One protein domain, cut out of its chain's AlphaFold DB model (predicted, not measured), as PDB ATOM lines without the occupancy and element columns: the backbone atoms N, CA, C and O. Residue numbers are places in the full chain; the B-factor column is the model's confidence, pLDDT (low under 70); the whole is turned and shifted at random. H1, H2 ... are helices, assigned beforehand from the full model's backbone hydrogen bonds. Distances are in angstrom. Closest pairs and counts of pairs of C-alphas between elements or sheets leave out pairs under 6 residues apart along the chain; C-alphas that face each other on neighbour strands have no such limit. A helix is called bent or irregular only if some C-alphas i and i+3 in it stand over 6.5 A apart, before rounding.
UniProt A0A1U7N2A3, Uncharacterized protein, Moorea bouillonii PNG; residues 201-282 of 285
ATOM      1  N   CYS A 201     270.577 225.245 214.394       79.62
ATOM      2  CA  CYS A 201     271.383 224.207 213.759       79.62
ATOM      3  C   CYS A 201     272.815 224.177 214.299       79.62
ATOM      4  O   CYS A 201     273.491 225.198 214.332       79.62
ATOM      5  N   ASP A 202     273.295 222.983 214.657       70.94
ATOM      6  CA  ASP A 202     274.666 222.776 215.147       70.94
ATOM      7  C   ASP A 202     275.707 222.770 214.012       70.94
ATOM      8  O   ASP A 202     276.883 223.035 214.240       70.94
ATOM      9  N   ASN A 203     275.277 222.457 212.784       73.00
ATOM     10  CA  ASN A 203     276.164 222.174 211.649       73.00
ATOM     11  C   ASN A 203     276.135 223.252 210.554       73.00
ATOM     12  O   ASN A 203     276.784 223.085 209.522       73.00
ATOM     13  N   SER A 204     275.359 224.324 210.717       63.84
ATOM     14  CA  SER A 204     275.282 225.387 209.713       63.84
ATOM     15  C   SER A 204     275.173 226.755 210.366       63.84
ATOM     16  O   SER A 204     274.396 226.939 211.298       63.84
ATOM     17  N   ASN A 205     275.912 227.727 209.826       59.66
ATOM     18  CA  ASN A 205     275.841 229.117 210.284       59.66
ATOM     19  C   ASN A 205     274.522 229.795 209.876       59.66
ATOM     20  O   ASN A 205     274.183 230.836 210.429       59.66
ATOM     21  N   LYS A 206     273.794 229.233 208.896       63.28
ATOM     22  CA  LYS A 206     272.451 229.654 208.473       63.28
ATOM     23  C   LYS A 206     271.671 228.463 207.910       63.28
ATOM     24  O   LYS A 206     272.157 227.796 207.000       63.28
ATOM     25  N   GLY A 207     270.438 228.284 208.386       72.88
ATOM     26  CA  GLY A 207     269.493 227.285 207.884       72.88
ATOM     27  C   GLY A 207     269.430 226.003 208.716       72.88
ATOM     28  O   GLY A 207     269.893 225.946 209.852       72.88
ATOM     29  N   TRP A 208     268.802 224.977 208.144       85.31
ATOM     30  CA  TRP A 208     268.590 223.679 208.782       85.31
ATOM     31  C   TRP A 208     269.486 222.637 208.114       85.31
ATOM     32  O   TRP A 208     269.303 222.351 206.931       85.31
ATOM     33  N   CYS A 209     270.427 222.036 208.850       87.06
ATOM     34  CA  CYS A 209     271.190 220.886 208.336       87.06
ATOM     35  C   CYS A 209     270.358 219.600 208.289       87.06
ATOM     36  O   CYS A 209     270.787 218.636 207.664       87.06
ATOM     37  N   ARG A 210     269.197 219.583 208.965       88.31
ATOM     38  CA  ARG A 210     268.201 218.495 208.979       88.31
ATOM     39  C   ARG A 210     268.648 217.196 209.661       88.31
ATOM     40  O   ARG A 210     267.818 216.315 209.847       88.31
ATOM     41  N   ASP A 211     269.911 217.109 210.073       88.31
ATOM     42  CA  ASP A 211     270.546 215.880 210.571       88.31
ATOM     43  C   ASP A 211     271.144 216.019 211.988       88.31
ATOM     44  O   ASP A 211     271.743 215.085 212.510       88.31
ATOM     45  N   CYS A 212     271.002 217.183 212.639       87.62
ATOM     46  CA  CYS A 212     271.484 217.400 214.010       87.62
ATOM     47  C   CYS A 212     270.353 217.402 215.046       87.62
ATOM     48  O   CYS A 212     269.179 217.599 214.718       87.62
ATOM     49  N   PHE A 213     270.720 217.258 216.324       86.50
ATOM     50  CA  PHE A 213     269.767 217.275 217.435       86.50
ATOM     51  C   PHE A 213     268.957 218.574 217.485       86.50
ATOM     52  O   PHE A 213     267.753 218.521 217.698       86.50
ATOM     53  N   LYS A 214     269.563 219.741 217.229       86.81
ATOM     54  CA  LYS A 214     268.814 221.009 217.213       86.81
ATOM     55  C   LYS A 214     267.777 221.107 216.090       86.81
ATOM     56  O   LYS A 214     266.693 221.638 216.327       86.81
ATOM     57  N   CYS A 215     268.057 220.533 214.917       89.25
ATOM     58  CA  CYS A 215     267.063 220.408 213.846       89.25
ATOM     59  C   CYS A 215     265.937 219.444 214.245       89.25
ATOM     60  O   CYS A 215     264.771 219.775 214.056       89.25
ATOM     61  N   PHE A 216     266.273 218.295 214.844       90.94
ATOM     62  CA  PHE A 216     265.303 217.327 215.374       90.94
ATOM     63  C   PHE A 216     264.385 217.962 216.434       90.94
ATOM     64  O   PHE A 216     263.163 217.873 216.343       90.94
ATOM     65  N   GLU A 217     264.975 218.649 217.413       90.75
ATOM     66  CA  GLU A 217     264.286 219.331 218.511       90.75
ATOM     67  C   GLU A 217     263.314 220.391 217.972       90.75
ATOM     68  O   GLU A 217     262.133 220.376 218.319       90.75
ATOM     69  N   ALA A 218     263.777 221.275 217.081       91.56
ATOM     70  CA  ALA A 218     262.944 222.320 216.490       91.56
ATOM     71  C   ALA A 218     261.820 221.757 215.603       91.56
ATOM     72  O   ALA A 218     260.685 222.221 215.706       91.56
ATOM     73  N   PHE A 219     262.112 220.746 214.778       93.44
ATOM     74  CA  PHE A 219     261.124 220.117 213.898       93.44
ATOM     75  C   PHE A 219     259.953 219.542 214.699       93.44
ATOM     76  O   PHE A 219     258.803 219.917 214.475       93.44
ATOM     77  N   TYR A 220     260.229 218.695 215.696       94.25
ATOM     78  CA  TYR A 220     259.159 218.076 216.479       94.25
ATOM     79  C   TYR A 220     258.461 219.056 217.430       94.25
ATOM     80  O   TYR A 220     257.259 218.914 217.654       94.25
ATOM     81  N   SER A 221     259.155 220.096 217.911       94.38
ATOM     82  CA  SER A 221     258.515 221.211 218.632       94.38
ATOM     83  C   SER A 221     257.467 221.934 217.782       94.38
ATOM     84  O   SER A 221     256.438 222.378 218.287       94.38
ATOM     85  N   ALA A 222     257.748 222.118 216.493       94.81
ATOM     86  CA  ALA A 222     256.831 222.777 215.576       94.81
ATOM     87  C   ALA A 222     255.696 221.834 215.158       94.81
ATOM     88  O   ALA A 222     254.534 222.246 215.140       94.81
ATOM     89  N   LYS A 223     256.014 220.553 214.921       95.62
ATOM     90  CA  LYS A 223     255.046 219.519 214.529       95.62
ATOM     91  C   LYS A 223     253.909 219.367 215.538       95.62
ATOM     92  O   LYS A 223     252.758 219.315 215.119       95.62
ATOM     93  N   VAL A 224     254.184 219.375 216.848       95.62
ATOM     94  CA  VAL A 224     253.109 219.278 217.863       95.62
ATOM     95  C   VAL A 224     252.094 220.423 217.800       95.62
ATOM     96  O   VAL A 224     250.961 220.256 218.238       95.62
ATOM     97  N   ASN A 225     252.469 221.558 217.207       94.75
ATOM     98  CA  ASN A 225     251.593 222.707 216.987       94.75
ATOM     99  C   ASN A 225     251.105 222.832 215.534       94.75
ATOM    100  O   ASN A 225     250.503 223.843 215.184       94.75
ATOM    101  N   ASN A 226     251.352 221.830 214.682       94.81
ATOM    102  CA  ASN A 226     251.065 221.861 213.242       94.81
ATOM    103  C   ASN A 226     251.717 223.051 212.512       94.81
ATOM    104  O   ASN A 226     251.136 223.620 211.586       94.81
ATOM    105  N   ILE A 227     252.917 223.450 212.941       94.94
ATOM    106  CA  ILE A 227     253.678 224.544 212.331       94.94
ATOM    107  C   ILE A 227     254.704 223.958 211.363       94.94
ATOM    108  O   ILE A 227     255.559 223.167 211.758       94.94
ATOM    109  N   ASP A 228     254.644 224.388 210.102       92.56
ATOM    110  CA  ASP A 228     255.638 224.046 209.086       92.56
ATOM    111  C   ASP A 228     256.827 225.019 209.150       92.56
ATOM    112  O   ASP A 228     256.680 226.224 208.934       92.56
ATOM    113  N   LEU A 229     258.016 224.491 209.454       89.44
ATOM    114  CA  LEU A 229     259.274 225.249 209.463       89.44
ATOM    115  C   LEU A 229     259.959 225.305 208.086       89.44
ATOM    116  O   LEU A 229     261.062 225.846 207.972       89.44
ATOM    117  N   GLY A 230     259.340 224.743 207.047       89.38
ATOM    118  CA  GLY A 230     259.838 224.747 205.674       89.38
ATOM    119  C   GLY A 230     260.967 223.748 205.418       89.38
ATOM    120  O   GLY A 230     261.757 223.933 204.490       89.38
ATOM    121  N   PHE A 231     261.090 222.704 206.242       90.19
ATOM    122  CA  PHE A 231     262.052 221.623 206.030       90.19
ATOM    123  C   PHE A 231     261.532 220.290 206.569       90.19
ATOM    124  O   PHE A 231     260.745 220.260 207.508       90.19
ATOM    125  N   LYS A 232     262.040 219.196 205.999       91.06
ATOM    126  CA  LYS A 232     261.909 217.840 206.539       91.06
ATOM    127  C   LYS A 232     263.245 217.362 207.090       91.06
ATOM    128  O   LYS A 232     264.303 217.864 206.698       91.06
ATOM    129  N   LEU A 233     263.197 216.403 208.003       91.06
ATOM    130  CA  LEU A 233     264.381 215.762 208.551       91.06
ATOM    131  C   LEU A 233     264.986 214.770 207.545       91.06
ATOM    132  O   LEU A 233     264.318 214.270 206.638       91.06
ATOM    133  N   THR A 234     266.267 214.457 207.700       88.94
ATOM    134  CA  THR A 234     266.856 213.298 207.018       88.94
ATOM    135  C   THR A 234     266.352 212.013 207.679       88.94
ATOM    136  O   THR A 234     266.158 211.958 208.892       88.94
ATOM    137  N   ARG A 235     266.199 210.915 206.930       85.38
ATOM    138  CA  ARG A 235     265.853 209.612 207.545       85.38
ATOM    139  C   ARG A 235     266.888 209.163 208.581       85.38
ATOM    140  O   ARG A 235     266.554 208.503 209.565       85.38
ATOM    141  N   SER A 236     268.152 209.522 208.356       83.25
ATOM    142  CA  SER A 236     269.261 209.203 209.250       83.25
ATOM    143  C   SER A 236     269.089 209.801 210.636       83.25
ATOM    144  O   SER A 236     269.459 209.130 211.591       83.25
ATOM    145  N   VAL A 237     268.510 210.996 210.784       85.31
ATOM    146  CA  VAL A 237     268.440 211.646 212.098       85.31
ATOM    147  C   VAL A 237     267.532 210.889 213.061       85.31
ATOM    148  O   VAL A 237     267.897 210.700 214.218       85.31
ATOM    149  N   PHE A 238     266.385 210.382 212.591       82.81
ATOM    150  CA  PHE A 238     265.477 209.613 213.444       82.81
ATOM    151  C   PHE A 238     266.112 208.278 213.844       82.81
ATOM    152  O   PHE A 238     266.148 207.928 215.021       82.81
ATOM    153  N   ARG A 239     266.725 207.570 212.890       83.88
ATOM    154  CA  ARG A 239     267.430 206.313 213.174       83.88
ATOM    155  C   ARG A 239     268.621 206.516 214.116       83.88
ATOM    156  O   ARG A 239     268.815 205.760 215.061       83.88
ATOM    157  N   ASN A 240     269.454 207.512 213.840       82.62
ATOM    158  CA  ASN A 240     270.728 207.691 214.527       82.62
ATOM    159  C   ASN A 240     270.563 208.361 215.892       82.62
ATOM    160  O   ASN A 240     271.307 208.020 216.802       82.62
ATOM    161  N   LEU A 241     269.621 209.295 216.044       84.00
ATOM    162  CA  LEU A 241     269.377 209.943 217.329       84.00
ATOM    163  C   LEU A 241     268.329 209.171 218.128       84.00
ATOM    164  O   LEU A 241     268.635 208.652 219.190       84.00
ATOM    165  N   TYR A 242     267.109 209.013 217.615       85.56
ATOM    166  CA  TYR A 242     266.033 208.395 218.393       85.56
ATOM    167  C   TYR A 242     266.195 206.873 218.546       85.56
ATOM    168  O   TYR A 242     266.225 206.374 219.671       85.56
ATOM    169  N   GLU A 243     266.320 206.112 217.451       85.75
ATOM    170  CA  GLU A 243     266.310 204.639 217.548       85.75
ATOM    171  C   GLU A 243     267.554 204.087 218.255       85.75
ATOM    172  O   GLU A 243     267.438 203.188 219.088       85.75
ATOM    173  N   GLN A 244     268.747 204.621 217.974       87.00
ATOM    174  CA  GLN A 244     269.969 204.185 218.664       87.00
ATOM    175  C   GLN A 244     269.918 204.486 220.168       87.00
ATOM    176  O   GLN A 244     270.294 203.630 220.979       87.00
ATOM    177  N   GLU A 245     269.420 205.663 220.557       85.00
ATOM    178  CA  GLU A 245     269.200 206.010 221.963       85.00
ATOM    179  C   GLU A 245     268.189 205.068 222.618       85.00
ATOM    180  O   GLU A 245     268.452 204.546 223.703       85.00
ATOM    181  N   TYR A 246     267.073 204.786 221.941       86.19
ATOM    182  CA  TYR A 246     266.055 203.851 222.415       86.19
ATOM    183  C   TYR A 246     266.622 202.447 222.636       86.19
ATOM    184  O   TYR A 246     266.454 201.868 223.711       86.19
ATOM    185  N   MET A 247     267.353 201.909 221.657       87.06
ATOM    186  CA  MET A 247     267.974 200.590 221.773       87.06
ATOM    187  C   MET A 247     268.989 200.546 222.918       87.06
ATOM    188  O   MET A 247     269.037 199.559 223.651       87.06
ATOM    189  N   THR A 248     269.755 201.617 223.127       85.00
ATOM    190  CA  THR A 248     270.703 201.725 224.248       85.00
ATOM    191  C   THR A 248     269.974 201.737 225.593       85.00
ATOM    192  O   THR A 248     270.320 200.986 226.511       85.00
ATOM    193  N   TYR A 249     268.903 202.524 225.698       84.00
ATOM    194  CA  TYR A 249     268.071 202.593 226.895       84.00
ATOM    195  C   TYR A 249     267.440 201.235 227.229       84.00
ATOM    196  O   TYR A 249     267.531 200.773 228.366       84.00
ATOM    197  N   VAL A 250     266.889 200.528 226.242       85.94
ATOM    198  CA  VAL A 250     266.307 199.191 226.439       85.94
ATOM    199  C   VAL A 250     267.379 198.154 226.792       85.94
ATOM    200  O   VAL A 250     267.222 197.414 227.768       85.94
ATOM    201  N   HIS A 251     268.494 198.101 226.057       88.56
ATOM    202  CA  HIS A 251     269.567 197.124 226.293       88.56
ATOM    203  C   HIS A 251     270.252 197.303 227.649       88.56
ATOM    204  O   HIS A 251     270.605 196.315 228.297       88.56
ATOM    205  N   SER A 252     270.369 198.542 228.131       82.88
ATOM    206  CA  SER A 252     270.874 198.833 229.475       82.88
ATOM    207  C   SER A 252     269.883 198.478 230.595       82.88
ATOM    208  O   SER A 252     270.185 198.681 231.774       82.88
ATOM    209  N   ARG A 253     268.706 197.922 230.261       83.94
ATOM    210  CA  ARG A 253     267.575 197.699 231.176       83.94
ATOM    211  C   ARG A 253     267.117 199.000 231.829       83.94
ATOM    212  O   ARG A 253     266.918 199.045 233.044       83.94
ATOM    213  N   PHE A 254     266.971 200.038 231.011       81.00
ATOM    214  CA  PHE A 254     266.481 201.361 231.392       81.00
ATOM    215  C   PHE A 254     267.420 202.130 232.335       81.00
ATOM    216  O   PHE A 254     266.971 202.957 233.130       81.00
ATOM    217  N   LYS A 255     268.726 201.839 232.277       73.38
ATOM    218  CA  LYS A 255     269.742 202.445 233.157       73.38
ATOM    219  C   LYS A 255     270.562 203.537 232.482       73.38
ATOM    220  O   LYS A 255     271.038 204.443 233.162       73.38
ATOM    221  N   GLU A 256     270.763 203.434 231.175       72.12
ATOM    222  CA  GLU A 256     271.562 204.373 230.396       72.12
ATOM    223  C   GLU A 256     270.661 205.223 229.522       72.12
ATOM    224  O   GLU A 256     269.928 204.705 228.689       72.12
ATOM    225  N   ASN A 257     270.758 206.535 229.692       67.00
ATOM    226  CA  ASN A 257     270.051 207.501 228.870       67.00
ATOM    227  C   ASN A 257     271.080 208.493 228.318       67.00
ATOM    228  O   ASN A 257     271.347 209.516 228.953       67.00
ATOM    229  N   PRO A 258     271.786 208.107 227.242       60.81
ATOM    230  CA  PRO A 258     273.029 208.764 226.853       60.81
ATOM    231  C   PRO A 258     272.817 210.147 226.228       60.81
ATOM    232  O   PRO A 258     273.754 210.942 226.216       60.81
ATOM    233  N   TYR A 259     271.614 210.452 225.735       67.38
ATOM    234  CA  TYR A 259     271.359 211.640 224.924       67.38
ATOM    235  C   TYR A 259     269.900 212.122 225.050       67.38
ATOM    236  O   TYR A 259     269.095 211.582 225.815       67.38
ATOM    237  N   ASN A 260     269.596 213.216 224.350       78.56
ATOM    238  CA  ASN A 260     268.398 214.020 224.564       78.56
ATOM    239  C   ASN A 260     267.252 213.706 223.586       78.56
ATOM    240  O   ASN A 260     266.118 214.082 223.881       78.56
ATOM    241  N   ALA A 261     267.501 213.060 222.439       84.25
ATOM    242  CA  ALA A 261     266.502 212.941 221.371       84.25
ATOM    243  C   ALA A 261     265.351 212.003 221.740       84.25
ATOM    244  O   ALA A 261     264.188 212.366 221.557       84.25
ATOM    245  N   LEU A 262     265.660 210.843 222.327       85.12
ATOM    246  CA  LEU A 262     264.675 209.883 222.819       85.12
ATOM    247  C   LEU A 262     263.740 210.527 223.837       85.12
ATOM    248  O   LEU A 262     262.522 210.478 223.690       85.12
ATOM    249  N   GLN A 263     264.313 211.145 224.869       83.31
ATOM    250  CA  GLN A 263     263.549 211.757 225.955       83.31
ATOM    251  C   GLN A 263     262.682 212.900 225.449       83.31
ATOM    252  O   GLN A 263     261.517 213.013 225.828       83.31
ATOM    253  N   TYR A 264     263.257 213.731 224.582       87.31
ATOM    254  CA  TYR A 264     262.562 214.858 223.996       87.31
ATOM    255  C   TYR A 264     261.354 214.388 223.177       87.31
ATOM    256  O   TYR A 264     260.236 214.846 223.410       87.31
ATOM    257  N   PHE A 265     261.555 213.413 222.284       89.50
ATOM    258  CA  PHE A 265     260.480 212.858 221.466       89.50
ATOM    259  C   PHE A 265     259.427 212.129 222.310       89.50
ATOM    260  O   PHE A 265     258.237 212.368 222.135       89.50
ATOM    261  N   MET A 266     259.834 211.300 223.279       87.56
ATOM    262  CA  MET A 266     258.904 210.611 224.183       87.56
ATOM    263  C   MET A 266     258.061 211.586 225.006       87.56
ATOM    264  O   MET A 266     256.870 211.344 225.187       87.56
ATOM    265  N   ARG A 267     258.647 212.689 225.495       89.44
ATOM    266  CA  ARG A 267     257.893 213.747 226.182       89.44
ATOM    267  C   ARG A 267     256.799 214.281 225.268       89.44
ATOM    268  O   ARG A 267     255.645 214.333 225.676       89.44
ATOM    269  N   LEU A 268     257.143 214.616 224.026       92.25
ATOM    270  CA  LEU A 268     256.173 215.125 223.060       92.25
ATOM    271  C   LEU A 268     255.097 214.085 222.703       92.25
ATOM    272  O   LEU A 268     253.919 214.425 222.626       92.25
ATOM    273  N   GLN A 269     255.469 212.813 222.562       91.19
ATOM    274  CA  GLN A 269     254.535 211.713 222.320       91.19
ATOM    275  C   GLN A 269     253.548 211.531 223.480       91.19
ATOM    276  O   GLN A 269     252.349 211.396 223.254       91.19
ATOM    277  N   ILE A 270     254.029 211.555 224.724       89.88
ATOM    278  CA  ILE A 270     253.186 211.396 225.919       89.88
ATOM    279  C   ILE A 270     252.285 212.619 226.124       89.88
ATOM    280  O   ILE A 270     251.110 212.462 226.448       89.88
ATOM    281  N   SER A 271     252.825 213.827 225.954       91.44
ATOM    282  CA  SER A 271     252.110 215.076 226.234       91.44
ATOM    283  C   SER A 271     251.122 215.472 225.136       91.44
ATOM    284  O   SER A 271     250.060 216.000 225.455       91.44
ATOM    285  N   TYR A 272     251.452 215.215 223.867       93.44
ATOM    286  CA  TYR A 272     250.692 215.713 222.713       93.44
ATOM    287  C   TYR A 272     250.193 214.610 221.773       93.44
ATOM    288  O   TYR A 272     249.515 214.912 220.796       93.44
ATOM    289  N   GLY A 273     250.514 213.339 222.032       92.81
ATOM    290  CA  GLY A 273     250.172 212.245 221.118       92.81
ATOM    291  C   GLY A 273     250.974 212.270 219.816       92.81
ATOM    292  O   GLY A 273     250.516 211.716 218.823       92.81
ATOM    293  N   LEU A 274     252.143 212.924 219.815       92.81
ATOM    294  CA  LEU A 274     253.018 213.024 218.649       92.81
ATOM    295  C   LEU A 274     253.389 211.636 218.115       92.81
ATOM    296  O   LEU A 274     253.861 210.779 218.864       92.81
ATOM    297  N   ASP A 275     253.245 211.451 216.809       91.00
ATOM    298  CA  ASP A 275     253.695 210.274 216.087       91.00
ATOM    299  C   ASP A 275     254.879 210.595 215.166       91.00
ATOM    300  O   ASP A 275     255.155 211.746 214.814       91.00
ATOM    301  N   PHE A 276     255.617 209.550 214.804       89.31
ATOM    302  CA  PHE A 276     256.603 209.613 213.735       89.31
ATOM    303  C   PHE A 276     255.970 209.073 212.455       89.31
ATOM    304  O   PHE A 276     255.442 207.959 212.446       89.31
ATOM    305  N   SER A 277     256.070 209.840 211.376       89.62
ATOM    306  CA  SER A 277     255.658 209.433 210.035       89.62
ATOM    307  C   SER A 277     256.837 209.595 209.094       89.62
ATOM    308  O   SER A 277     257.311 210.697 208.854       89.62
ATOM    309  N   MET A 278     257.320 208.492 208.524       85.25
ATOM    310  CA  MET A 278     258.453 208.543 207.598       85.25
ATOM    311  C   MET A 278     258.134 209.330 206.319       85.25
ATOM    312  O   MET A 278     259.038 209.893 205.712       85.25
ATOM    313  N   GLU A 279     256.872 209.351 205.895       86.75
ATOM    314  CA  GLU A 279     256.432 210.090 204.710       86.75
ATOM    315  C   GLU A 279     256.359 211.598 204.985       86.75
ATOM    316  O   GLU A 279     256.799 212.412 204.166       86.75
ATOM    317  N   ASP A 280     255.861 211.978 206.162       87.44
ATOM    318  CA  ASP A 280     255.646 213.382 206.513       87.44
ATOM    319  C   ASP A 280     256.909 214.033 207.082       87.44
ATOM    320  O   ASP A 280     257.242 215.159 206.711       87.44
ATOM    321  N   ASP A 281     257.653 213.303 207.913       90.25
ATOM    322  CA  ASP A 281     258.751 213.852 208.707       90.25
ATOM    323  C   ASP A 281     260.088 213.812 207.968       90.25
ATOM    324  O   ASP A 281     260.956 214.650 208.222       90.25
ATOM    325  N   CYS A 282     260.259 212.862 207.042       89.12
ATOM    326  CA  CYS A 282     261.528 212.636 206.362       89.12
ATOM    327  C   CYS A 282     261.482 213.003 204.877       89.12
ATOM    328  O   CYS A 282     260.473 212.828 204.191       89.12
TER     329      CYS A 282
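Overview. This is residues 201 to 282 of the 285 residues of an uncharacterized protein of Moorea bouillonii PNG (UniProt A0A1U7N2A3). Two helices, H1 and H3, lie side by side and run the same way, and the longest helix, H2, crosses over their first ends nearly at right angles to both, its later residues reaching past H3. The short H4 sits near the first end of H2, and the stretch of residues 201 to 212, with no named element, loops out before H1. The printed part has 82 residues with four named helices, in the order H1, H2, H3, H4, and no named strand; the class is all helix. It is compact, with a radius of gyration of the C-alphas of 12.7 A, and its C-alphas span 38 by 28 by 19 A.

Arrangement. H2, residues 235 to 251, touches H3, residues 261 to 272, with its residues 241 to 246 alone. Of H3, residues 261 to 265 alone take part; the closest C-alphas, those of Tyr 242 and Leu 262, are 4.9 A apart. The lines of H2 and H3 stand about perpendicular, at 88 degrees. With residues 237 to 241 alone H2 touches H1, residues 213 to 223, where the closest C-alphas, those of Val 237 and Phe 216, are 7.3 A apart; these lines too are about perpendicular, at 80 degrees. H1 and H3 touch at a shallow tilt of 10 degrees and run the same way, their closest C-alphas being those of Phe 213 and Ala 261, 6.7 A apart. The helix packing is mostly crossed, but only just: of the 3 pairs that touch, 1 is at a shallow tilt. H4, residues 278 to 281, is close to H2 but not clearly touching: the closest C-alphas, those of Met 278 and Arg 235, are 7.5 A apart. H4 is only just apart from H1, at 8.5 A between closest C-alphas, and is apart from H3. In H1 and H3 every O i to N i+4 pair is within hydrogen-bond range, in H2 12 of 13; H4 is too short for such a pair, and its 1 O i to N i+3 pair is not within range.

Along the chain. H2 measures 22.8 A from C-alpha 235 at (265.853, 209.612, 207.545) to C-alpha 251 at (269.567, 197.124, 226.293). It is neither bent nor irregular, but only just: C-alphas 240 and 243 are 6.2 A apart. H3, residues 261 to 272, measures 16.1 A, and H1, residues 213 to 223, 15.2 A, beginning with C-alpha 213 at (269.767, 217.275, 217.435). H4, residues 278 to 281, measures 5.4 A and ends with C-alpha 281 at (258.751, 213.852, 208.707).

Size, cuts and confidence. The two C-alphas farthest apart, those of Lys 206 and Arg 253, are 39.5 A apart. The printed part has no cut. The link from H1 to H2, 11 residues, is long; that from H2 to H3 is short, and that from H3 to H4 is tight. The mean pLDDT of the printed part is 85.5, and residues 204 to 206 and 257 to 259 are under 70.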